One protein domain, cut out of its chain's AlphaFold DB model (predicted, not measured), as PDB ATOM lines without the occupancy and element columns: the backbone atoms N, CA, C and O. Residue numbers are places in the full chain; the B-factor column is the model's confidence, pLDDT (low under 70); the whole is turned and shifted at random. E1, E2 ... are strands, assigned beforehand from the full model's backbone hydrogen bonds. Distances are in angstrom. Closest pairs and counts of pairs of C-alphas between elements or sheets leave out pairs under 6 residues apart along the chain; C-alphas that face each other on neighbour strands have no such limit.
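What this domain is: This is residues 104 to 263 of the 263 residues of an uncharacterized protein of Chloroflexi bacterium (UniProt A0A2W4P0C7). Three sheets are stacked face to face in turn: a six-stranded sheet is the middle layer, the curled five-stranded sheet E1 to E5 covers one face with its strands nearly aligned, and the small sheet of E9, E11 and E12 covers part of the other with its strands crossed. The printed part has 160 residues with no named helix and fifteen named strands, E1 to E15 along the chain. The three sheets are antiparallel, the largest in the order E8, E7, E6, E13, E14, E15; the class is all strand. The whole is compact, with a radius of gyration of the C-alphas of 15.0 A and spans of 47 by 40 by 28 A.

How they stand to each other: Begin with the largest sheet, where E8 (192 to 197), E7 (184 to 189), E6 (176 to 180), E13 (245 to 248), E14 (251 to 254) and E15 (259 to 262) run strand beside strand. E6 E7 E8 and E13 E14 E15 are meanders, chains of antiparallel hairpins; look at N 187 and O 194, 2.9 A, and N 252 and O 261, 2.8 A. Between these two meanders, E6 and E13 are antiparallel neighbours, with N 178 and O 245 within hydrogen-bond range at 2.7 A. On one face, E1 (120 to 122), E2 (128 to 134), E3 (138 to 144), E4 (153 to 159) and E5 (165 to 171) form a third meander, strongly twisted; find N 142 and O 130, 2.8 A, and N 156 and O 141, 2.8 A. These two sheets face each other at 9.3 A, strands at 4 degrees; E2 and E13 come closest at C-alphas Ile 132 and Gly 246, 6.0 A. The third sheet, E9 (206 to 210), E11 (224 to 231) and E12 (236 to 243), faces the largest at 10.4 A, strands at 71 degrees; N 209 and O 228 are 2.8 A apart, and in the hairpin E11 and E12 N 239 and O 227 are 2.8 A apart. The closest C-alphas of E6 and E12 are those of Ala 179 and Thr 243, 5.9 A. E10 (220 to 222) pairs with no named strand.

Where its parts are: Find C-alpha 120 at (23.101, 96.280, 194.486), where E1 begins. E3 spans 20.0 A, E4 19.6 A and E11 22.1 A. E12, 18.9 A, bends by 70 degrees at residue 240. E15 ends at C-alpha 262, (12.872, 103.054, 193.487).

The domain as a whole: The C-alphas farthest apart, Thr 109 and Asp 233, are 47.2 A apart. The printed part has no cut and no long link. Look for pLDDT under 70 at 105, 107 to 113, 191 to 192, 207 to 214 and 240.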
ATOM      1  N   ALA A 104       7.225 113.189 193.436       73.19
ATOM      2  CA  ALA A 104       7.331 113.922 194.700       73.19
ATOM      3  C   ALA A 104       8.107 113.115 195.753       73.19
ATOM      4  O   ALA A 104       8.976 113.672 196.417       73.19
ATOM      5  N   PHE A 105       7.856 111.806 195.810       69.31
ATOM      6  CA  PHE A 105       8.678 110.810 196.481       69.31
ATOM      7  C   PHE A 105       8.611 109.504 195.689       69.31
ATOM      8  O   PHE A 105       7.550 109.124 195.186       69.31
ATOM      9  N   CYS A 106       9.724 108.779 195.596       73.38
ATOM     10  CA  CYS A 106       9.633 107.350 195.334       73.38
ATOM     11  C   CYS A 106       9.178 106.705 196.649       73.38
ATOM     12  O   CYS A 106      10.009 106.513 197.529       73.38
ATOM     13  N   ASP A 107       7.871 106.432 196.808       55.25
ATOM     14  CA  ASP A 107       7.202 105.940 198.039       55.25
ATOM     15  C   ASP A 107       7.635 104.520 198.462       55.25
ATOM     16  O   ASP A 107       6.849 103.583 198.628       55.25
ATOM     17  N   GLY A 108       8.936 104.291 198.541       52.91
ATOM     18  CA  GLY A 108       9.542 103.072 199.030       52.91
ATOM     19  C   GLY A 108       9.732 103.181 200.502       52.91
ATOM     20  O   GLY A 108      10.334 104.126 200.997       52.91
ATOM     21  N   THR A 109       9.275 102.165 201.215       53.44
ATOM     22  CA  THR A 109      10.056 101.694 202.345       53.44
ATOM     23  C   THR A 109      11.442 101.380 201.794       53.44
ATOM     24  O   THR A 109      11.616 100.317 201.200       53.44
ATOM     25  N   TYR A 110      12.371 102.332 201.911       57.22
ATOM     26  CA  TYR A 110      13.756 102.142 201.509       57.22
ATOM     27  C   TYR A 110      14.231 100.886 202.213       57.22
ATOM     28  O   TYR A 110      14.293 100.815 203.444       57.22
ATOM     29  N   ALA A 111      14.484  99.856 201.434       59.56
ATOM     30  CA  ALA A 111      14.903  98.588 201.970       59.56
ATOM     31  C   ALA A 111      16.143  98.218 201.188       59.56
ATOM     32  O   ALA A 111      16.072  97.532 200.174       59.56
ATOM     33  N   MET A 112      17.305  98.605 201.722       61.88
ATOM     34  CA  MET A 112      18.617  98.161 201.227       61.88
ATOM     35  C   MET A 112      18.701  96.623 201.108       61.88
ATOM     36  O   MET A 112      19.558  96.081 200.417       61.88
ATOM     37  N   ALA A 113      17.799  95.896 201.780       59.12
ATOM     38  CA  ALA A 113      17.636  94.451 201.686       59.12
ATOM     39  C   ALA A 113      17.035  93.946 200.356       59.12
ATOM     40  O   ALA A 113      17.229  92.774 200.044       59.12
ATOM     41  N   ALA A 114      16.340  94.790 199.586       71.31
ATOM     42  CA  ALA A 114      15.605  94.425 198.370       71.31
ATOM     43  C   ALA A 114      15.970  95.300 197.153       71.31
ATOM     44  O   ALA A 114      15.150  95.477 196.251       71.31
ATOM     45  N   LEU A 115      17.194  95.844 197.118       78.19
ATOM     46  CA  LEU A 115      17.683  96.583 195.954       78.19
ATOM     47  C   LEU A 115      17.669  95.691 194.702       78.19
ATOM     48  O   LEU A 115      18.077  94.525 194.781       78.19
ATOM     49  N   PRO A 116      17.256  96.225 193.538       84.12
ATOM     50  CA  PRO A 116      17.439  95.554 192.259       84.12
ATOM     51  C   PRO A 116      18.894  95.104 192.076       84.12
ATOM     52  O   PRO A 116      19.826  95.822 192.442       84.12
ATOM     53  N   SER A 117      19.107  93.908 191.522       85.88
ATOM     54  CA  SER A 117      20.444  93.303 191.422       85.88
ATOM     55  C   SER A 117      21.431  94.120 190.584       85.88
ATOM     56  O   SER A 117      22.635  93.995 190.761       85.88
ATOM     57  N   ASP A 118      20.926  94.941 189.664       88.31
ATOM     58  CA  ASP A 118      21.696  95.881 188.847       88.31
ATOM     59  C   ASP A 118      22.146  97.133 189.618       88.31
ATOM     60  O   ASP A 118      23.096  97.790 189.199       88.31
ATOM     61  N   LEU A 119      21.503  97.443 190.750       90.81
ATOM     62  CA  LEU A 119      21.867  98.543 191.648       90.81
ATOM     63  C   LEU A 119      22.557  98.072 192.928       90.81
ATOM     64  O   LEU A 119      23.185  98.875 193.609       90.81
ATOM     65  N   ALA A 120      22.450  96.799 193.293       92.50
ATOM     66  CA  ALA A 120      23.101  96.280 194.486       92.50
ATOM     67  C   ALA A 120      24.631  96.269 194.316       92.50
ATOM     68  O   ALA A 120      25.172  95.673 193.383       92.50
ATOM     69  N   TYR A 121      25.340  96.898 195.252       95.06
ATOM     70  CA  TYR A 121      26.797  96.858 195.336       95.06
ATOM     71  C   TYR A 121      27.241  96.557 196.767       95.06
ATOM     72  O   TYR A 121      26.699  97.106 197.724       95.06
ATOM     73  N   GLU A 122      28.238  95.692 196.927       95.06
ATOM     74  CA  GLU A 122      28.812  95.364 198.232       95.06
ATOM     75  C   GLU A 122      30.150  96.083 198.391       95.06
ATOM     76  O   GLU A 122      31.055  95.932 197.563       95.06
ATOM     77  N   LEU A 123      30.249  96.909 199.431       95.56
ATOM     78  CA  LEU A 123      31.484  97.587 199.805       95.56
ATOM     79  C   LEU A 123      32.522  96.571 200.320       95.56
ATOM     80  O   LEU A 123      32.170  95.447 200.676       95.56
ATOM     81  N   PRO A 124      33.814  96.940 200.389       93.69
ATOM     82  CA  PRO A 124      34.880  95.998 200.761       93.69
ATOM     83  C   PRO A 124      34.757  95.419 202.175       93.69
ATOM     84  O   PRO A 124      35.336  94.378 202.469       93.69
ATOM     85  N   ASP A 125      34.017  96.099 203.046       93.38
ATOM     86  CA  ASP A 125      33.702  95.692 204.416       93.38
ATOM     87  C   ASP A 125      32.431  94.821 204.520       93.38
ATOM     88  O   ASP A 125      32.038  94.442 205.622       93.38
ATOM     89  N   GLY A 126      31.784  94.504 203.394       92.75
ATOM     90  CA  GLY A 126      30.526  93.756 203.329       92.75
ATOM     91  C   GLY A 126      29.270  94.623 203.445       92.75
ATOM     92  O   GLY A 126      28.147  94.108 203.409       92.75
ATOM     93  N   THR A 127      29.412  95.945 203.581       92.31
ATOM     94  CA  THR A 127      28.269  96.855 203.679       92.31
ATOM     95  C   THR A 127      27.509  96.901 202.352       92.31
ATOM     96  O   THR A 127      28.073  97.164 201.289       92.31
ATOM     97  N   LYS A 128      26.189  96.678 202.404       91.69
ATOM     98  CA  LYS A 128      25.313  96.837 201.235       91.69
ATOM     99  C   LYS A 128      25.193  98.312 200.864       91.69
ATOM    100  O   LYS A 128      24.960  99.158 201.722       91.69
ATOM    101  N   SER A 129      25.302  98.601 199.577       93.81
ATOM    102  CA  SER A 129      25.278  99.944 199.001       93.81
ATOM    103  C   SER A 129      24.577  99.945 197.639       93.81
ATOM    104  O   SER A 129      24.267  98.893 197.075       93.81
ATOM    105  N   ILE A 130      24.305 101.140 197.130       94.19
ATOM    106  CA  ILE A 130      23.654 101.392 195.848       94.19
ATOM    107  C   ILE A 130      24.735 101.784 194.846       94.19
ATOM    108  O   ILE A 130      25.435 102.773 195.050       94.19
ATOM    109  N   LEU A 131      24.873 101.040 193.758       95.69
ATOM    110  CA  LEU A 131      25.700 101.420 192.623       95.69
ATOM    111  C   LEU A 131      25.116 102.678 191.971       95.69
ATOM    112  O   LEU A 131      23.969 102.663 191.539       95.69
ATOM    113  N   ILE A 132      25.915 103.742 191.876       95.56
ATOM    114  CA  ILE A 132      25.514 104.989 191.211       95.56
ATOM    115  C   ILE A 132      26.076 105.051 189.795       95.56
ATOM    116  O   ILE A 132      25.371 105.373 188.840       95.56
ATOM    117  N   LEU A 133      27.372 104.770 189.655       95.31
ATOM    118  CA  LEU A 133      28.068 104.847 188.376       95.31
ATOM    119  C   LEU A 133      29.314 103.953 188.400       95.31
ATOM    120  O   LEU A 133      29.945 103.787 189.444       95.31
ATOM    121  N   ARG A 134      29.687 103.378 187.254       95.31
ATOM    122  CA  ARG A 134      30.895 102.556 187.105       95.31
ATOM    123  C   ARG A 134      31.515 102.745 185.731       95.31
ATOM    124  O   ARG A 134      30.803 102.774 184.732       95.31
ATOM    125  N   ASP A 135      32.838 102.752 185.700       94.94
ATOM    126  CA  ASP A 135      33.636 102.497 184.508       94.94
ATOM    127  C   ASP A 135      34.828 101.579 184.825       94.94
ATOM    128  O   ASP A 135      34.902 100.960 185.891       94.94
ATOM    129  N   GLU A 136      35.746 101.463 183.867       93.75
ATOM    130  CA  GLU A 136      36.923 100.596 183.938       93.75
ATOM    131  C   GLU A 136      37.870 100.933 185.100       93.75
ATOM    132  O   GLU A 136      38.561 100.042 185.589       93.75
ATOM    133  N   GLN A 137      37.908 102.188 185.557       94.62
ATOM    134  CA  GLN A 137      38.835 102.642 186.599       94.62
ATOM    135  C   GLN A 137      38.155 102.792 187.956       94.62
ATOM    136  O   GLN A 137      38.745 102.447 188.980       94.62
ATOM    137  N   ALA A 138      36.932 103.319 187.979       97.00
ATOM    138  CA  ALA A 138      36.259 103.687 189.214       97.00
ATOM    139  C   ALA A 138      34.816 103.186 189.279       97.00
ATOM    140  O   ALA A 138      34.059 103.207 188.306       97.00
ATOM    141  N   THR A 139      34.425 102.778 190.479       97.50
ATOM    142  CA  THR A 139      33.049 102.500 190.869       97.50
ATOM    143  C   THR A 139      32.645 103.500 191.942       97.50
ATOM    144  O   THR A 139      33.355 103.680 192.933       97.50
ATOM    145  N   VAL A 140      31.495 104.139 191.753       97.69
ATOM    146  CA  VAL A 140      30.862 104.988 192.759       97.69
ATOM    147  C   VAL A 140      29.644 104.271 193.313       97.69
ATOM    148  O   VAL A 140      28.721 103.933 192.568       97.69
ATOM    149  N   ALA A 141      29.638 104.077 194.626       97.31
ATOM    150  CA  ALA A 141      28.516 103.510 195.358       97.31
ATOM    151  C   ALA A 141      28.031 104.472 196.448       97.31
ATOM    152  O   ALA A 141      28.772 105.358 196.869       97.31
ATOM    153  N   ALA A 142      26.796 104.304 196.907       96.06
ATOM    154  CA  ALA A 142      26.169 105.147 197.913       96.06
ATOM    155  C   ALA A 142      25.558 104.315 199.043       96.06
ATOM    156  O   ALA A 142      24.910 103.297 198.797       96.06
ATOM    157  N   THR A 143      25.700 104.776 200.278       94.56
ATOM    158  CA  THR A 143      24.851 104.340 201.394       94.56
ATOM    159  C   THR A 143      23.935 105.486 201.792       94.56
ATOM    160  O   THR A 143      24.314 106.651 201.690       94.56
ATOM    161  N   VAL A 144      22.718 105.157 202.221       91.12
ATOM    162  CA  VAL A 144      21.725 106.129 202.694       91.12
ATOM    163  C   VAL A 144      21.380 105.773 204.132       91.12
ATOM    164  O   VAL A 144      21.007 104.630 204.405       91.12
ATOM    165  N   ASP A 145      21.492 106.727 205.052       89.69
ATOM    166  CA  ASP A 145      21.040 106.525 206.427       89.69
ATOM    167  C   ASP A 145      19.530 106.755 206.521       89.69
ATOM    168  O   ASP A 145      19.030 107.874 206.644       89.69
ATOM    169  N   LEU A 146      18.793 105.652 206.475       83.81
ATOM    170  CA  LEU A 146      17.333 105.639 206.506       83.81
ATOM    171  C   LEU A 146      16.751 105.925 207.891       83.81
ATOM    172  O   LEU A 146      15.539 106.098 208.018       83.81
ATOM    173  N   THR A 147      17.588 105.953 208.929       85.00
ATOM    174  CA  THR A 147      17.147 106.229 210.299       85.00
ATOM    175  C   THR A 147      16.940 107.721 210.546       85.00
ATOM    176  O   THR A 147      16.243 108.098 211.488       85.00
ATOM    177  N   GLN A 148      17.493 108.574 209.679       86.19
ATOM    178  CA  GLN A 148      17.396 110.022 209.800       86.19
ATOM    179  C   GLN A 148      16.363 110.609 208.825       86.19
ATOM    180  O   GLN A 148      16.326 110.216 207.658       86.19
ATOM    181  N   PRO A 149      15.567 111.617 209.241       82.38
ATOM    182  CA  PRO A 149      14.570 112.250 208.372       82.38
ATOM    183  C   PRO A 149      15.152 112.870 207.097       82.38
ATOM    184  O   PRO A 149      14.506 112.844 206.054       82.38
ATOM    185  N   GLN A 150      16.367 113.422 207.189       81.88
ATOM    186  CA  GLN A 150      17.075 114.058 206.072       81.88
ATOM    187  C   GLN A 150      17.734 113.049 205.126       81.88
ATOM    188  O   GLN A 150      18.089 113.415 204.010       81.88
ATOM    189  N   ARG A 151      17.844 111.783 205.555       87.25
ATOM    190  CA  ARG A 151      18.408 110.673 204.782       87.25
ATOM    191  C   ARG A 151      19.805 110.991 204.232       87.25
ATOM    192  O   ARG A 151      19.988 110.993 203.016       87.25
ATOM    193  N   PRO A 152      20.794 111.279 205.096       91.88
ATOM    194  CA  PRO A 152      22.127 111.624 204.633       91.88
ATOM    195  C   PRO A 152      22.731 110.476 203.822       91.88
ATOM    196  O   PRO A 152      22.509 109.294 204.106       91.88
ATOM    197  N   VAL A 153      23.500 110.843 202.801       93.19
ATOM    198  CA  VAL A 153      24.109 109.915 201.848       93.19
ATOM    199  C   VAL A 153      25.614 109.958 201.985       93.19
ATOM    200  O   VAL A 153      26.207 111.029 201.977       93.19
ATOM    201  N   THR A 154      26.261 108.800 202.048       96.31
ATOM    202  CA  THR A 154      27.716 108.723 201.877       96.31
ATOM    203  C   THR A 154      28.022 108.142 200.510       96.31
ATOM    204  O   THR A 154      27.611 107.023 200.208       96.31
ATOM    205  N   LEU A 155      28.742 108.900 199.682       96.62
ATOM    206  CA  LEU A 155      29.278 108.417 198.413       96.62
ATOM    207  C   LEU A 155      30.670 107.831 198.633       96.62
ATOM    208  O   LEU A 155      31.505 108.441 199.297       96.62
ATOM    209  N   TYR A 156      30.929 106.676 198.037       97.50
ATOM    210  CA  TYR A 156      32.193 105.953 198.103       97.50
ATOM    211  C   TYR A 156      32.803 105.883 196.712       97.50
ATOM    212  O   TYR A 156      32.142 105.470 195.762       97.50
ATOM    213  N   LEU A 157      34.072 106.263 196.608       97.62
ATOM    214  CA  LEU A 157      34.899 106.077 195.426       97.62
ATOM    215  C   LEU A 157      35.742 104.820 195.610       97.62
ATOM    216  O   LEU A 157      36.493 104.705 196.581       97.62
ATOM    217  N   ILE A 158      35.619 103.886 194.678       97.88
ATOM    218  CA  ILE A 158      36.178 102.541 194.782       97.88
ATOM    219  C   ILE A 158      36.939 102.237 193.500       97.88
ATOM    220  O   ILE A 158      36.459 102.524 192.405       97.88
ATOM    221  N   ASP A 159      38.119 101.645 193.632       97.12
ATOM    222  CA  ASP A 159      38.895 101.163 192.496       97.12
ATOM    223  C   ASP A 159      38.184  99.952 191.878       97.12
ATOM    224  O   ASP A 159      37.942  98.959 192.564       97.12
ATOM    225  N   THR A 160      37.823 100.015 190.593       95.50
ATOM    226  CA  THR A 160      37.025  98.944 189.964       95.50
ATOM    227  C   THR A 160      37.787  97.615 189.909       95.50
ATOM    228  O   THR A 160      37.178  96.553 190.060       95.50
ATOM    229  N   ALA A 161      39.105  97.649 189.706       95.06
ATOM    230  CA  ALA A 161      39.912  96.449 189.497       95.06
ATOM    231  C   ALA A 161      40.213  95.717 190.812       95.06
ATOM    232  O   ALA A 161      40.043  94.504 190.920       95.06
ATOM    233  N   THR A 162      40.654  96.461 191.821       95.44
ATOM    234  CA  THR A 162      41.067  95.930 193.127       95.44
ATOM    235  C   THR A 162      39.928  95.880 194.137       95.44
ATOM    236  O   THR A 162      40.068  95.244 195.179       95.44
ATOM    237  N   LYS A 163      38.806  96.553 193.843       95.69
ATOM    238  CA  LYS A 163      37.700  96.817 194.775       95.69
ATOM    239  C   LYS A 163      38.136  97.586 196.023       95.69
ATOM    240  O   LYS A 163      37.393  97.621 196.993       95.69
ATOM    241  N   ALA A 164      39.317  98.199 196.039       96.19
ATOM    242  CA  ALA A 164      39.784  98.949 197.195       96.19
ATOM    243  C   ALA A 164      38.998 100.259 197.351       96.19
ATOM    244  O   ALA A 164      38.741 100.962 196.372       96.19
ATOM    245  N   LEU A 165      38.645 100.610 198.590       96.94
ATOM    246  CA  LEU A 165      38.077 101.920 198.886       96.94
ATOM    247  C   LEU A 165      39.160 102.992 198.706       96.94
ATOM    248  O   LEU A 165      40.187 102.960 199.382       96.94
ATOM    249  N   ILE A 166      38.913 103.945 197.814       96.25
ATOM    250  CA  ILE A 166      39.816 105.066 197.533       96.25
ATOM    251  C   ILE A 166      39.467 106.260 198.426       96.25
ATOM    252  O   ILE A 166      40.350 106.947 198.935       96.25
ATOM    253  N   GLY A 167      38.175 106.513 198.633       94.19
ATOM    254  CA  GLY A 167      37.708 107.595 199.490       94.19
ATOM    255  C   GLY A 167      36.195 107.608 199.648       94.19
ATOM    256  O   GLY A 167      35.480 106.873 198.971       94.19
ATOM    257  N   SER A 168      35.704 108.461 200.540       94.88
ATOM    258  CA  SER A 168      34.273 108.627 200.790       94.88
ATOM    259  C   SER A 168      33.939 110.065 201.150       94.88
ATOM    260  O   SER A 168      34.740 110.730 201.810       94.88
ATOM    261  N   ILE A 169      32.751 110.529 200.766       94.12
ATOM    262  CA  ILE A 169      32.257 111.868 201.091       94.12
ATOM    263  C   ILE A 169      30.827 111.780 201.619       94.12
ATOM    264  O   ILE A 169      29.959 111.246 200.923       94.12
ATOM    265  N   PRO A 170      30.574 112.301 202.832       94.94
ATOM    266  CA  PRO A 170      29.234 112.404 203.377       94.94
ATOM    267  C   PRO A 170      28.510 113.641 202.832       94.94
ATOM    268  O   PRO A 170      29.090 114.721 202.717       94.94
ATOM    269  N   PHE A 171      27.219 113.484 202.572       93.06
ATOM    270  CA  PHE A 171      26.271 114.526 202.205       93.06
ATOM    271  C   PHE A 171      25.085 114.506 203.176       93.06
ATOM    272  O   PHE A 171      24.644 113.430 203.586       93.06
ATOM    273  N   PRO A 172      24.556 115.680 203.559       91.25
ATOM    274  CA  PRO A 172      23.502 115.774 204.565       91.25
ATOM    275  C   PRO A 172      22.126 115.295 204.077       91.25
ATOM    276  O   PRO A 172      21.290 114.952 204.909       91.25
ATOM    277  N   TYR A 173      21.899 115.228 202.760       88.38
ATOM    278  CA  TYR A 173      20.611 114.863 202.167       88.38
ATOM    279  C   TYR A 173      20.748 113.818 201.057       88.38
ATOM    280  O   TYR A 173      21.816 113.653 200.462       88.38
ATOM    281  N   ASP A 174      19.631 113.175 200.712       86.50
ATOM    282  CA  ASP A 174      19.531 112.205 199.616       86.50
ATOM    283  C   ASP A 174      19.390 112.827 198.225       86.50
ATOM    284  O   ASP A 174      18.843 112.195 197.328       86.50
ATOM    285  N   ILE A 175      19.897 114.049 198.036       88.69
ATOM    286  CA  ILE A 175      19.910 114.768 196.760       88.69
ATOM    287  C   ILE A 175      21.363 114.917 196.319       88.69
ATOM    288  O   ILE A 175      22.029 115.914 196.596       88.69
ATOM    289  N   VAL A 176      21.853 113.895 195.628       91.81
ATOM    290  CA  VAL A 176      23.225 113.835 195.129       91.81
ATOM    291  C   VAL A 176      23.238 113.494 193.649       91.81
ATOM    292  O   VAL A 176      22.483 112.641 193.182       91.81
ATOM    293  N   ALA A 177      24.133 114.135 192.906       92.25
ATOM    294  CA  ALA A 177      24.431 113.782 191.526       92.25
ATOM    295  C   ALA A 177      25.910 113.420 191.387       92.25
ATOM    296  O   ALA A 177      26.784 113.973 192.054       92.25
ATOM    297  N   VAL A 178      26.190 112.460 190.518       93.75
ATOM    298  CA  VAL A 178      27.515 111.911 190.271       93.75
ATOM    299  C   VAL A 178      27.744 111.856 188.777       93.75
ATOM    300  O   VAL A 178      26.912 111.352 188.024       93.75
ATOM    301  N   ALA A 179      28.910 112.323 188.358       92.25
ATOM    302  CA  ALA A 179      29.406 112.121 187.010       92.25
ATOM    303  C   ALA A 179      30.865 111.680 187.026       92.25
ATOM    304  O   ALA A 179      31.590 111.897 187.997       92.25
ATOM    305  N   MET A 180      31.310 111.089 185.924       91.50
ATOM    306  CA  MET A 180      32.700 110.704 185.721       91.50
ATOM    307  C   MET A 180      33.152 111.078 184.315       91.50
ATOM    308  O   MET A 180      32.385 110.985 183.359       91.50
ATOM    309  N   ASP A 181      34.410 111.482 184.199       87.94
ATOM    310  CA  ASP A 181      35.141 111.519 182.932       87.94
ATOM    311  C   ASP A 181      36.431 110.709 183.052       87.94
ATOM    312  O   ASP A 181      36.652 110.105 184.090       87.94
ATOM    313  N   ASP A 182      37.293 110.671 182.039       86.31
ATOM    314  CA  ASP A 182      38.459 109.772 182.004       86.31
ATOM    315  C   ASP A 182      39.346 109.785 183.263       86.31
ATOM    316  O   ASP A 182      39.949 108.764 183.588       86.31
ATOM    317  N   THR A 183      39.428 110.902 183.990       87.81
ATOM    318  CA  THR A 183      40.356 111.053 185.126       87.81
ATOM    319  C   THR A 183      39.682 111.391 186.447       87.81
ATOM    320  O   THR A 183      40.272 111.173 187.511       87.81
ATOM    321  N   THR A 184      38.480 111.960 186.398       90.06
ATOM    322  CA  THR A 184      37.885 112.661 187.535       90.06
ATOM    323  C   THR A 184      36.469 112.151 187.790       90.06
ATOM    324  O   THR A 184      35.698 111.900 186.864       90.06
ATOM    325  N   VAL A 185      36.135 111.994 189.067       92.75
ATOM    326  CA  VAL A 185      34.772 111.806 189.562       92.75
ATOM    327  C   VAL A 185      34.283 113.125 190.126       92.75
ATOM    328  O   VAL A 185      35.001 113.810 190.857       92.75
ATOM    329  N   TYR A 186      33.056 113.470 189.781       90.56
ATOM    330  CA  TYR A 186      32.397 114.684 190.202       90.56
ATOM    331  C   TYR A 186      31.214 114.321 191.083       90.56
ATOM    332  O   TYR A 186      30.310 113.618 190.631       90.56
ATOM    333  N   PHE A 187      31.222 114.791 192.326       91.31
ATOM    334  CA  PHE A 187      30.092 114.667 193.240       91.31
ATOM    335  C   PHE A 187      29.435 116.018 193.432       91.31
ATOM    336  O   PHE A 187      30.115 117.023 193.619       91.31
ATOM    337  N   PHE A 188      28.116 116.029 193.420       87.88
ATOM    338  CA  PHE A 188      27.326 117.241 193.396       87.88
ATOM    339  C   PHE A 188      26.218 117.187 194.432       87.88
ATOM    340  O   PHE A 188      25.482 116.203 194.497       87.88
ATOM    341  N   HIS A 189      26.074 118.269 195.188       85.31
ATOM    342  CA  HIS A 189      25.023 118.446 196.182       85.31
ATOM    343  C   HIS A 189      24.690 119.936 196.323       85.31
ATOM    344  O   HIS A 189      25.580 120.739 196.597       85.31
ATOM    345  N   GLU A 190      23.420 120.310 196.133       72.12
ATOM    346  CA  GLU A 190      22.897 121.676 196.348       72.12
ATOM    347  C   GLU A 190      23.747 122.819 195.750       72.12
ATOM    348  O   GLU A 190      24.005 123.834 196.394       72.12
ATOM    349  N   GLY A 191      24.221 122.684 194.511       66.19
ATOM    350  CA  GLY A 191      25.018 123.752 193.895       66.19
ATOM    351  C   GLY A 191      26.508 123.745 194.279       66.19
ATOM    352  O   GLY A 191      27.271 124.543 193.727       66.19
ATOM    353  N   ILE A 192      26.959 122.787 195.096       69.19
ATOM    354  CA  ILE A 192      28.374 122.529 195.388       69.19
ATOM    355  C   ILE A 192      28.849 121.271 194.647       69.19
ATOM    356  O   ILE A 192      28.264 120.196 194.771       69.19
ATOM    357  N   GLY A 193      29.942 121.409 193.889       80.19
ATOM    358  CA  GLY A 193      30.603 120.314 193.180       80.19
ATOM    359  C   GLY A 193      31.983 119.996 193.754       80.19
ATOM    360  O   GLY A 193      32.851 120.864 193.808       80.19
ATOM    361  N   HIS A 194      32.213 118.740 194.125       86.31
ATOM    362  CA  HIS A 194      33.514 118.201 194.509       86.31
ATOM    363  C   HIS A 194      34.116 117.423 193.336       86.31
ATOM    364  O   HIS A 194      33.504 116.486 192.830       86.31
ATOM    365  N   SER A 195      35.324 117.799 192.915       88.56
ATOM    366  CA  SER A 195      36.079 117.094 191.870       88.56
ATOM    367  C   SER A 195      37.168 116.246 192.512       88.56
ATOM    368  O   SER A 195      37.960 116.764 193.297       88.56
ATOM    369  N   ILE A 196      37.213 114.955 192.199       90.88
ATOM    370  CA  ILE A 196      38.110 113.992 192.839       90.88
ATOM    371  C   ILE A 196      38.782 113.145 191.779       90.88
ATOM    372  O   ILE A 196      38.129 112.569 190.913       90.88
ATOM    373  N   ARG A 197      40.099 113.015 191.863       91.38
ATOM    374  CA  ARG A 197      40.843 112.145 190.957       91.38
ATOM    375  C   ARG A 197      40.514 110.679 191.226       91.38
ATOM    376  O   ARG A 197      40.748 110.199 192.335       91.38
ATOM    377  N   LYS A 198      40.067 109.959 190.192       93.44
ATOM    378  CA  LYS A 198      39.652 108.547 190.275       93.44
ATOM    379  C   LYS A 198      40.674 107.666 190.969       93.44
ATOM    380  O   LYS A 198      40.326 106.942 191.882       93.44
ATOM    381  N   THR A 199      41.935 107.770 190.565       90.25
ATOM    382  CA  THR A 199      42.994 106.847 190.992       90.25
ATOM    383  C   THR A 199      43.563 107.129 192.377       90.25
ATOM    384  O   THR A 199      44.215 106.265 192.952       90.25
ATOM    385  N   THR A 200      43.383 108.340 192.911       91.25
ATOM    386  CA  THR A 200      44.041 108.746 194.166       91.25
ATOM    387  C   THR A 200      43.081 109.213 195.245       91.25
ATOM    388  O   THR A 200      43.515 109.393 196.379       91.25
ATOM    389  N   GLY A 201      41.821 109.495 194.907       90.69
ATOM    390  CA  GLY A 201      40.853 110.072 195.840       90.69
ATOM    391  C   GLY A 201      41.162 111.511 196.244       90.69
ATOM    392  O   GLY A 201      40.483 112.066 197.104       90.69
ATOM    393  N   LYS A 202      42.185 112.141 195.653       91.25
ATOM    394  CA  LYS A 202      42.549 113.520 195.985       91.25
ATOM    395  C   LYS A 202      41.574 114.497 195.346       91.25
ATOM    396  O   LYS A 202      41.272 114.380 194.157       91.25
ATOM    397  N   TYR A 203      41.160 115.489 196.129       88.19
ATOM    398  CA  TYR A 203      40.422 116.639 195.627       88.19
ATOM    399  C   TYR A 203      41.247 117.385 194.585       88.19
ATOM    400  O   TYR A 203      42.434 117.654 194.783       88.19
ATOM    401  N   GLU A 204      40.600 117.737 193.486       83.38
ATOM    402  CA  GLU A 204      41.178 118.613 192.487       83.38
ATOM    403  C   GLU A 204      40.778 120.067 192.803       83.38
ATOM    404  O   GLU A 204      39.600 120.330 193.061       83.38
ATOM    405  N   PRO A 205      41.734 121.018 192.825       77.25
ATOM    406  CA  PRO A 205      41.494 122.402 193.230       77.25
ATOM    407  C   PRO A 205      40.851 123.199 192.087       77.25
ATOM    408  O   PRO A 205      41.465 124.099 191.509       77.25
ATOM    409  N   TYR A 206      39.624 122.826 191.738       73.12
ATOM    410  CA  TYR A 206      38.835 123.472 190.703       73.12
ATOM    411  C   TYR A 206      37.729 124.341 191.300       73.12
ATOM    412  O   TYR A 206      36.994 123.912 192.188       73.12
ATOM    413  N   TYR A 207      37.547 125.529 190.731       67.12
ATOM    414  CA  TYR A 207      36.288 126.258 190.793       67.12
ATOM    415  C   TYR A 207      35.371 125.711 189.705       67.12
ATOM    416  O   TYR A 207      35.745 125.684 188.532       67.12
ATOM    417  N   VAL A 208      34.190 125.246 190.095       68.06
ATOM    418  CA  VAL A 208      33.245 124.594 189.188       68.06
ATOM    419  C   VAL A 208      32.110 125.556 188.868       68.06
ATOM    420  O   VAL A 208      31.461 126.079 189.771       68.06
ATOM    421  N   THR A 209      31.853 125.763 187.580       64.62
ATOM    422  CA  THR A 209      30.627 126.389 187.089       64.62
ATOM    423  C   THR A 209      29.863 125.373 186.249       64.62
ATOM    424  O   THR A 209      30.365 124.822 185.267       64.62
ATOM    425  N   ILE A 210      28.635 125.086 186.670       66.19
ATOM    426  CA  ILE A 210      27.725 124.185 185.968       66.19
ATOM    427  C   ILE A 210      26.392 124.894 185.841       66.19
ATOM    428  O   ILE A 210      25.895 125.488 186.793       66.19
ATOM    429  N   ASP A 211      25.835 124.809 184.644       56.31
ATOM    430  CA  ASP A 211      24.593 125.479 184.274       56.31
ATOM    431  C   ASP A 211      23.331 124.670 184.630       56.31
ATOM    432  O   ASP A 211      22.226 125.204 184.509       56.31
ATOM    433  N   ALA A 212      23.505 123.394 185.002       59.91
ATOM    434  CA  ALA A 212      22.453 122.413 185.250       59.91
ATOM    435  C   ALA A 212      22.982 121.118 185.931       59.91
ATOM    436  O   ALA A 212      23.818 120.435 185.333       59.91
ATOM    437  N   TYR A 213      22.530 120.772 187.145       67.44
ATOM    438  CA  TYR A 213      22.730 119.448 187.764       67.44
ATOM    439  C   TYR A 213      21.793 119.183 188.951       67.44
ATOM    440  O   TYR A 213      21.501 120.068 189.753       67.44
ATOM    441  N   GLY A 214      21.406 117.917 189.125       66.00
ATOM    442  CA  GLY A 214      20.613 117.485 190.276       66.00
ATOM    443  C   GLY A 214      19.157 117.946 190.209       66.00
ATOM    444  O   GLY A 214      18.605 118.113 189.124       66.00
ATOM    445  N   LEU A 215      18.522 118.089 191.375       70.44
ATOM    446  CA  LEU A 215      17.114 118.466 191.490       70.44
ATOM    447  C   LEU A 215      16.934 119.982 191.336       70.44
ATOM    448  O   LEU A 215      17.456 120.755 192.138       70.44
ATOM    449  N   ASN A 216      16.139 120.404 190.355       71.31
ATOM    450  CA  ASN A 216      15.774 121.805 190.173       71.31
ATOM    451  C   ASN A 216      14.468 122.178 190.908       71.31
ATOM    452  O   ASN A 216      13.738 121.323 191.417       71.31
ATOM    453  N   VAL A 217      14.165 123.481 190.947       70.31
ATOM    454  CA  VAL A 217      12.962 124.036 191.605       70.31
ATOM    455  C   VAL A 217      11.644 123.514 191.024       70.31
ATOM    456  O   VAL A 217      10.635 123.498 191.724       70.31
ATOM    457  N   ASP A 218      11.671 123.037 189.781       73.12
ATOM    458  CA  ASP A 218      10.514 122.512 189.059       73.12
ATOM    459  C   ASP A 218      10.323 120.994 189.272       73.12
ATOM    460  O   ASP A 218       9.428 120.398 188.678       73.12
ATOM    461  N   GLY A 219      11.148 120.346 190.106       77.31
ATOM    462  CA  GLY A 219      11.029 118.917 190.421       77.31
ATOM    463  C   GLY A 219      11.696 117.968 189.419       77.31
ATOM    464  O   GLY A 219      11.463 116.760 189.469       77.31
ATOM    465  N   PHE A 220      12.541 118.477 188.521       84.06
ATOM    466  CA  PHE A 220      13.294 117.655 187.575       84.06
ATOM    467  C   PHE A 220      14.701 117.353 188.088       84.06
ATOM    468  O   PHE A 220      15.358 118.228 188.645       84.06
ATOM    469  N   PHE A 221      15.184 116.138 187.824       86.88
ATOM    470  CA  PHE A 221      16.601 115.802 187.887       86.88
ATOM    471  C   PHE A 221      17.263 116.092 186.546       86.88
ATOM    472  O   PHE A 221      16.862 115.532 185.520       86.88
ATOM    473  N   GLU A 222      18.304 116.907 186.532       87.25
ATOM    474  CA  GLU A 222      19.128 117.099 185.343       87.25
ATOM    475  C   GLU A 222      20.136 115.954 185.214       87.25
ATOM    476  O   GLU A 222      21.040 115.785 186.029       87.25
ATOM    477  N   THR A 223      19.946 115.144 184.172       87.44
ATOM    478  CA  THR A 223      20.754 113.959 183.841       87.44
ATOM    479  C   THR A 223      21.897 114.266 182.876       87.44
ATOM    480  O   THR A 223      22.756 113.416 182.661       87.44
ATOM    481  N   SER A 224      21.939 115.465 182.289       86.31
ATOM    482  CA  SER A 224      23.132 115.953 181.595       86.31
ATOM    483  C   SER A 224      23.272 117.472 181.646       86.31
ATOM    484  O   SER A 224      22.283 118.190 181.793       86.31
ATOM    485  N   GLY A 225      24.506 117.964 181.508       78.56
ATOM    486  CA  GLY A 225      24.811 119.391 181.633       78.56
ATOM    487  C   GLY A 225      26.160 119.802 181.048       78.56
ATOM    488  O   GLY A 225      27.004 118.962 180.720       78.56
ATOM    489  N   VAL A 226      26.347 121.126 180.941       76.25
ATOM    490  CA  VAL A 226      27.653 121.743 180.671       76.25
ATOM    491  C   VAL A 226      28.439 121.746 181.968       76.25
ATOM    492  O   VAL A 226      27.983 122.313 182.962       76.25
ATOM    493  N   PHE A 227      29.647 121.210 181.939       77.06
ATOM    494  CA  PHE A 227      30.583 121.337 183.041       77.06
ATOM    495  C   PHE A 227      31.776 122.184 182.610       77.06
ATOM    496  O   PHE A 227      32.438 121.880 181.618       77.06
ATOM    497  N   SER A 228      32.045 123.258 183.347       75.38
ATOM    498  CA  SER A 228      33.249 124.067 183.199       75.38
ATOM    499  C   SER A 228      33.966 124.126 184.537       75.38
ATOM    500  O   SER A 228      33.368 124.448 185.563       75.38
ATOM    501  N   SER A 229      35.254 123.798 184.547       76.44
ATOM    502  CA  SER A 229      36.060 123.890 185.757       76.44
ATOM    503  C   SER A 229      37.363 124.622 185.521       76.44
ATOM    504  O   SER A 229      38.049 124.388 184.528       76.44
ATOM    505  N   TRP A 230      37.704 125.490 186.465       77.31
ATOM    506  CA  TRP A 230      38.854 126.385 186.416       77.31
ATOM    507  C   TRP A 230      39.803 126.019 187.542       77.31
ATOM    508  O   TRP A 230      39.423 126.096 188.710       77.31
ATOM    509  N   SER A 231      41.008 125.566 187.222       77.00
ATOM    510  CA  SER A 231      42.001 125.260 188.255       77.00
ATOM    511  C   SER A 231      42.731 126.514 188.701       77.00
ATOM    512  O   SER A 231      42.789 127.522 187.996       77.00
ATOM    513  N   ALA A 232      43.359 126.420 189.872       75.62
ATOM    514  CA  ALA A 232      44.218 127.473 190.405       75.62
ATOM    515  C   ALA A 232      45.395 127.858 189.480       75.62
ATOM    516  O   ALA A 232      45.876 128.984 189.553       75.62
ATOM    517  N   ASP A 233      45.850 126.958 188.602       78.19
ATOM    518  CA  ASP A 233      46.894 127.233 187.598       78.19
ATOM    519  C   ASP A 233      46.356 127.898 186.311       78.19
ATOM    520  O   ASP A 233      47.114 128.152 185.375       78.19
ATOM    521  N   GLY A 234      45.054 128.191 186.260       70.62
ATOM    522  CA  GLY A 234      44.396 128.858 185.142       70.62
ATOM    523  C   GLY A 234      43.950 127.933 184.011       70.62
ATOM    524  O   GLY A 234      43.433 128.437 183.015       70.62
ATOM    525  N   THR A 235      44.109 126.607 184.113       74.69
ATOM    526  CA  THR A 235      43.547 125.707 183.092       74.69
ATOM    527  C   THR A 235      42.024 125.620 183.196       74.69
ATOM    528  O   THR A 235      41.458 125.596 184.291       74.69
ATOM    529  N   ILE A 236      41.357 125.558 182.040       73.38
ATOM    530  CA  ILE A 236      39.911 125.336 181.949       73.38
ATOM    531  C   ILE A 236      39.659 123.949 181.385       73.38
ATOM    532  O   ILE A 236      40.142 123.605 180.305       73.38
ATOM    533  N   LYS A 237      38.825 123.181 182.077       75.44
ATOM    534  CA  LYS A 237      38.251 121.937 181.578       75.44
ATOM    535  C   LYS A 237      36.796 122.199 181.227       75.44
ATOM    536  O   LYS A 237      35.973 122.423 182.107       75.44
ATOM    537  N   LEU A 238      36.497 122.179 179.932       73.06
ATOM    538  CA  LEU A 238      35.134 122.274 179.430       73.06
ATOM    539  C   LEU A 238      34.654 120.884 179.011       73.06
ATOM    540  O   LEU A 238      35.375 120.124 178.357       73.06
ATOM    541  N   ARG A 239      33.441 120.543 179.423       75.56
ATOM    542  CA  ARG A 239      32.749 119.300 179.099       75.56
ATOM    543  C   ARG A 239      31.349 119.674 178.629       75.56
ATOM    544  O   ARG A 239      30.495 119.985 179.460       75.56
ATOM    545  N   PRO A 240      31.114 119.692 177.309       66.31
ATOM    546  CA  PRO A 240      29.824 120.094 176.768       66.31
ATOM    547  C   PRO A 240      28.732 119.054 177.028       66.31
ATOM    548  O   PRO A 240      27.560 119.368 176.902       66.31
ATOM    549  N   TYR A 241      29.085 117.824 177.398       76.94
ATOM    550  CA  TYR A 241      28.102 116.800 177.713       76.94
ATOM    551  C   TYR A 241      28.629 115.895 178.819       76.94
ATOM    552  O   TYR A 241      29.370 114.945 178.568       76.94
ATOM    553  N   LEU A 242      28.270 116.219 180.057       83.12
ATOM    554  CA  LEU A 242      28.519 115.360 181.207       83.12
ATOM    555  C   LEU A 242      27.201 114.696 181.606       83.12
ATOM    556  O   LEU A 242      26.190 115.383 181.712       83.12
ATOM    557  N   THR A 243      27.198 113.372 181.766       88.62
ATOM    558  CA  THR A 243      26.003 112.606 182.162       88.62
ATOM    559  C   THR A 243      26.017 112.380 183.669       88.62
ATOM    560  O   THR A 243      27.036 111.954 184.212       88.62
ATOM    561  N   PHE A 244      24.894 112.660 184.327       89.75
ATOM    562  CA  PHE A 244      24.734 112.578 185.774       89.75
ATOM    563  C   PHE A 244      23.792 111.439 186.155       89.75
ATOM    564  O   PHE A 244      22.625 111.445 185.762       89.75
ATOM    565  N   SER A 245      24.279 110.516 186.975       93.75
ATOM    566  CA  SER A 245      23.440 109.582 187.733       93.75
ATOM    567  C   SER A 245      23.377 110.026 189.188       93.75
ATOM    568  O   SER A 245      24.234 110.781 189.640       93.75
ATOM    569  N   GLY A 246      22.389 109.587 189.956       92.88
ATOM    570  CA  GLY A 246      22.301 110.051 191.335       92.88
ATOM    571  C   GLY A 246      21.166 109.471 192.145       92.88
ATOM    572  O   GLY A 246      20.456 108.567 191.703       92.88
ATOM    573  N   ILE A 247      21.015 110.025 193.342       91.06
ATOM    574  CA  ILE A 247      19.888 109.773 194.229       91.06
ATOM    575  C   ILE A 247      19.174 111.105 194.441       91.06
ATOM    576  O   ILE A 247      19.821 112.135 194.626       91.06
ATOM    577  N   ALA A 248      17.849 111.087 194.376       89.56
ATOM    578  CA  ALA A 248      17.010 112.206 194.781       89.56
ATOM    579  C   ALA A 248      15.686 111.670 195.318       89.56
ATOM    580  O   ALA A 248      14.995 110.929 194.614       89.56
ATOM    581  N   ARG A 249      15.315 112.052 196.546       85.12
ATOM    582  CA  ARG A 249      14.008 111.726 197.152       85.12
ATOM    583  C   ARG A 249      13.674 110.225 197.113       85.12
ATOM    584  O   ARG A 249      12.531 109.831 196.866       85.12
ATOM    585  N   GLY A 250      14.691 109.390 197.307       83.81
ATOM    586  CA  GLY A 250      14.561 107.927 197.315       83.81
ATOM    587  C   GLY A 250      14.463 107.253 195.972       83.81
ATOM    588  O   GLY A 250      14.178 106.059 195.890       83.81
ATOM    589  N   CYS A 251      14.707 108.005 194.917       87.38
ATOM    590  CA  CYS A 251      14.851 107.471 193.588       87.38
ATOM    591  C   CYS A 251      16.338 107.399 193.251       87.38
ATOM    592  O   CYS A 251      17.055 108.380 193.432       87.38
ATOM    593  N   HIS A 252      16.788 106.277 192.702       91.56
ATOM    594  CA  HIS A 252      17.990 106.234 191.882       91.56
ATOM    595  C   HIS A 252      17.642 106.697 190.464       91.56
ATOM    596  O   HIS A 252      16.693 106.195 189.854       91.56
ATOM    597  N   ILE A 253      18.424 107.627 189.929       92.62
ATOM    598  CA  ILE A 253      18.282 108.155 188.573       92.62
ATOM    599  C   ILE A 253      19.511 107.736 187.773       92.62
ATOM    600  O   ILE A 253      20.624 108.159 188.078       92.62
ATOM    601  N   ALA A 254      19.307 106.916 186.742       92.31
ATOM    602  CA  ALA A 254      20.349 106.567 185.782       92.31
ATOM    603  C   ALA A 254      20.422 107.645 184.691       92.31
ATOM    604  O   ALA A 254      19.449 107.842 183.960       92.31
ATOM    605  N   GLY A 255      21.544 108.358 184.584       88.69
ATOM    606  CA  GLY A 255      21.672 109.498 183.672       88.69
ATOM    607  C   GLY A 255      21.681 109.136 182.190       88.69
ATOM    608  O   GLY A 255      21.186 109.886 181.350       88.69
ATOM    609  N   ASP A 256      22.227 107.971 181.862       86.19
ATOM    610  CA  ASP A 256      22.392 107.465 180.500       86.19
ATOM    611  C   ASP A 256      21.064 107.003 179.887       86.19
ATOM    612  O   ASP A 256      20.732 107.373 178.758       86.19
ATOM    613  N   THR A 257      20.279 106.240 180.649       88.50
ATOM    614  CA  THR A 257      18.983 105.707 180.211       88.50
ATOM    615  C   THR A 257      17.802 106.557 180.659       88.50
ATOM    616  O   THR A 257      16.673 106.244 180.288       88.50
ATOM    617  N   GLN A 258      18.028 107.571 181.501       87.88
ATOM    618  CA  GLN A 258      16.980 108.379 182.134       87.88
ATOM    619  C   GLN A 258      15.978 107.541 182.951       87.88
ATOM    620  O   GLN A 258      14.828 107.932 183.152       87.88
ATOM    621  N   ARG A 259      16.403 106.357 183.414       89.94
ATOM    622  CA  ARG A 259      15.542 105.429 184.154       89.94
ATOM    623  C   ARG A 259      15.501 105.839 185.617       89.94
ATOM    624  O   ARG A 259      16.544 105.969 186.255       89.94
ATOM    625  N   ILE A 260      14.291 105.940 186.154       88.88
ATOM    626  CA  ILE A 260      14.049 106.115 187.584       88.88
ATOM    627  C   ILE A 260      13.825 104.740 188.196       88.88
ATOM    628  O   ILE A 260      12.993 103.968 187.722       88.88
ATOM    629  N   THR A 261      14.578 104.426 189.242       88.06
ATOM    630  CA  THR A 261      14.415 103.196 190.014       88.06
ATOM    631  C   THR A 261      14.189 103.548 191.470       88.06
ATOM    632  O   THR A 261      14.853 104.414 192.025       88.06
ATOM    633  N   LYS A 262      13.223 102.882 192.083       84.94
ATOM    634  CA  LYS A 262      12.872 103.054 193.487       84.94
ATOM    635  C   LYS A 262      13.907 102.367 194.387       84.94
ATOM    636  O   LYS A 262      14.319 101.252 194.063       84.94
ATOM    637  N   LEU A 263      14.295 103.030 195.477       80.12
ATOM    638  CA  LEU A 263      15.202 102.512 196.512       80.12
ATOM    639  C   LEU A 263      14.448 101.966 197.736       80.12
ATOM    640  O   LEU A 263      13.274 102.355 197.940       80.12
TER     641      LEU A 263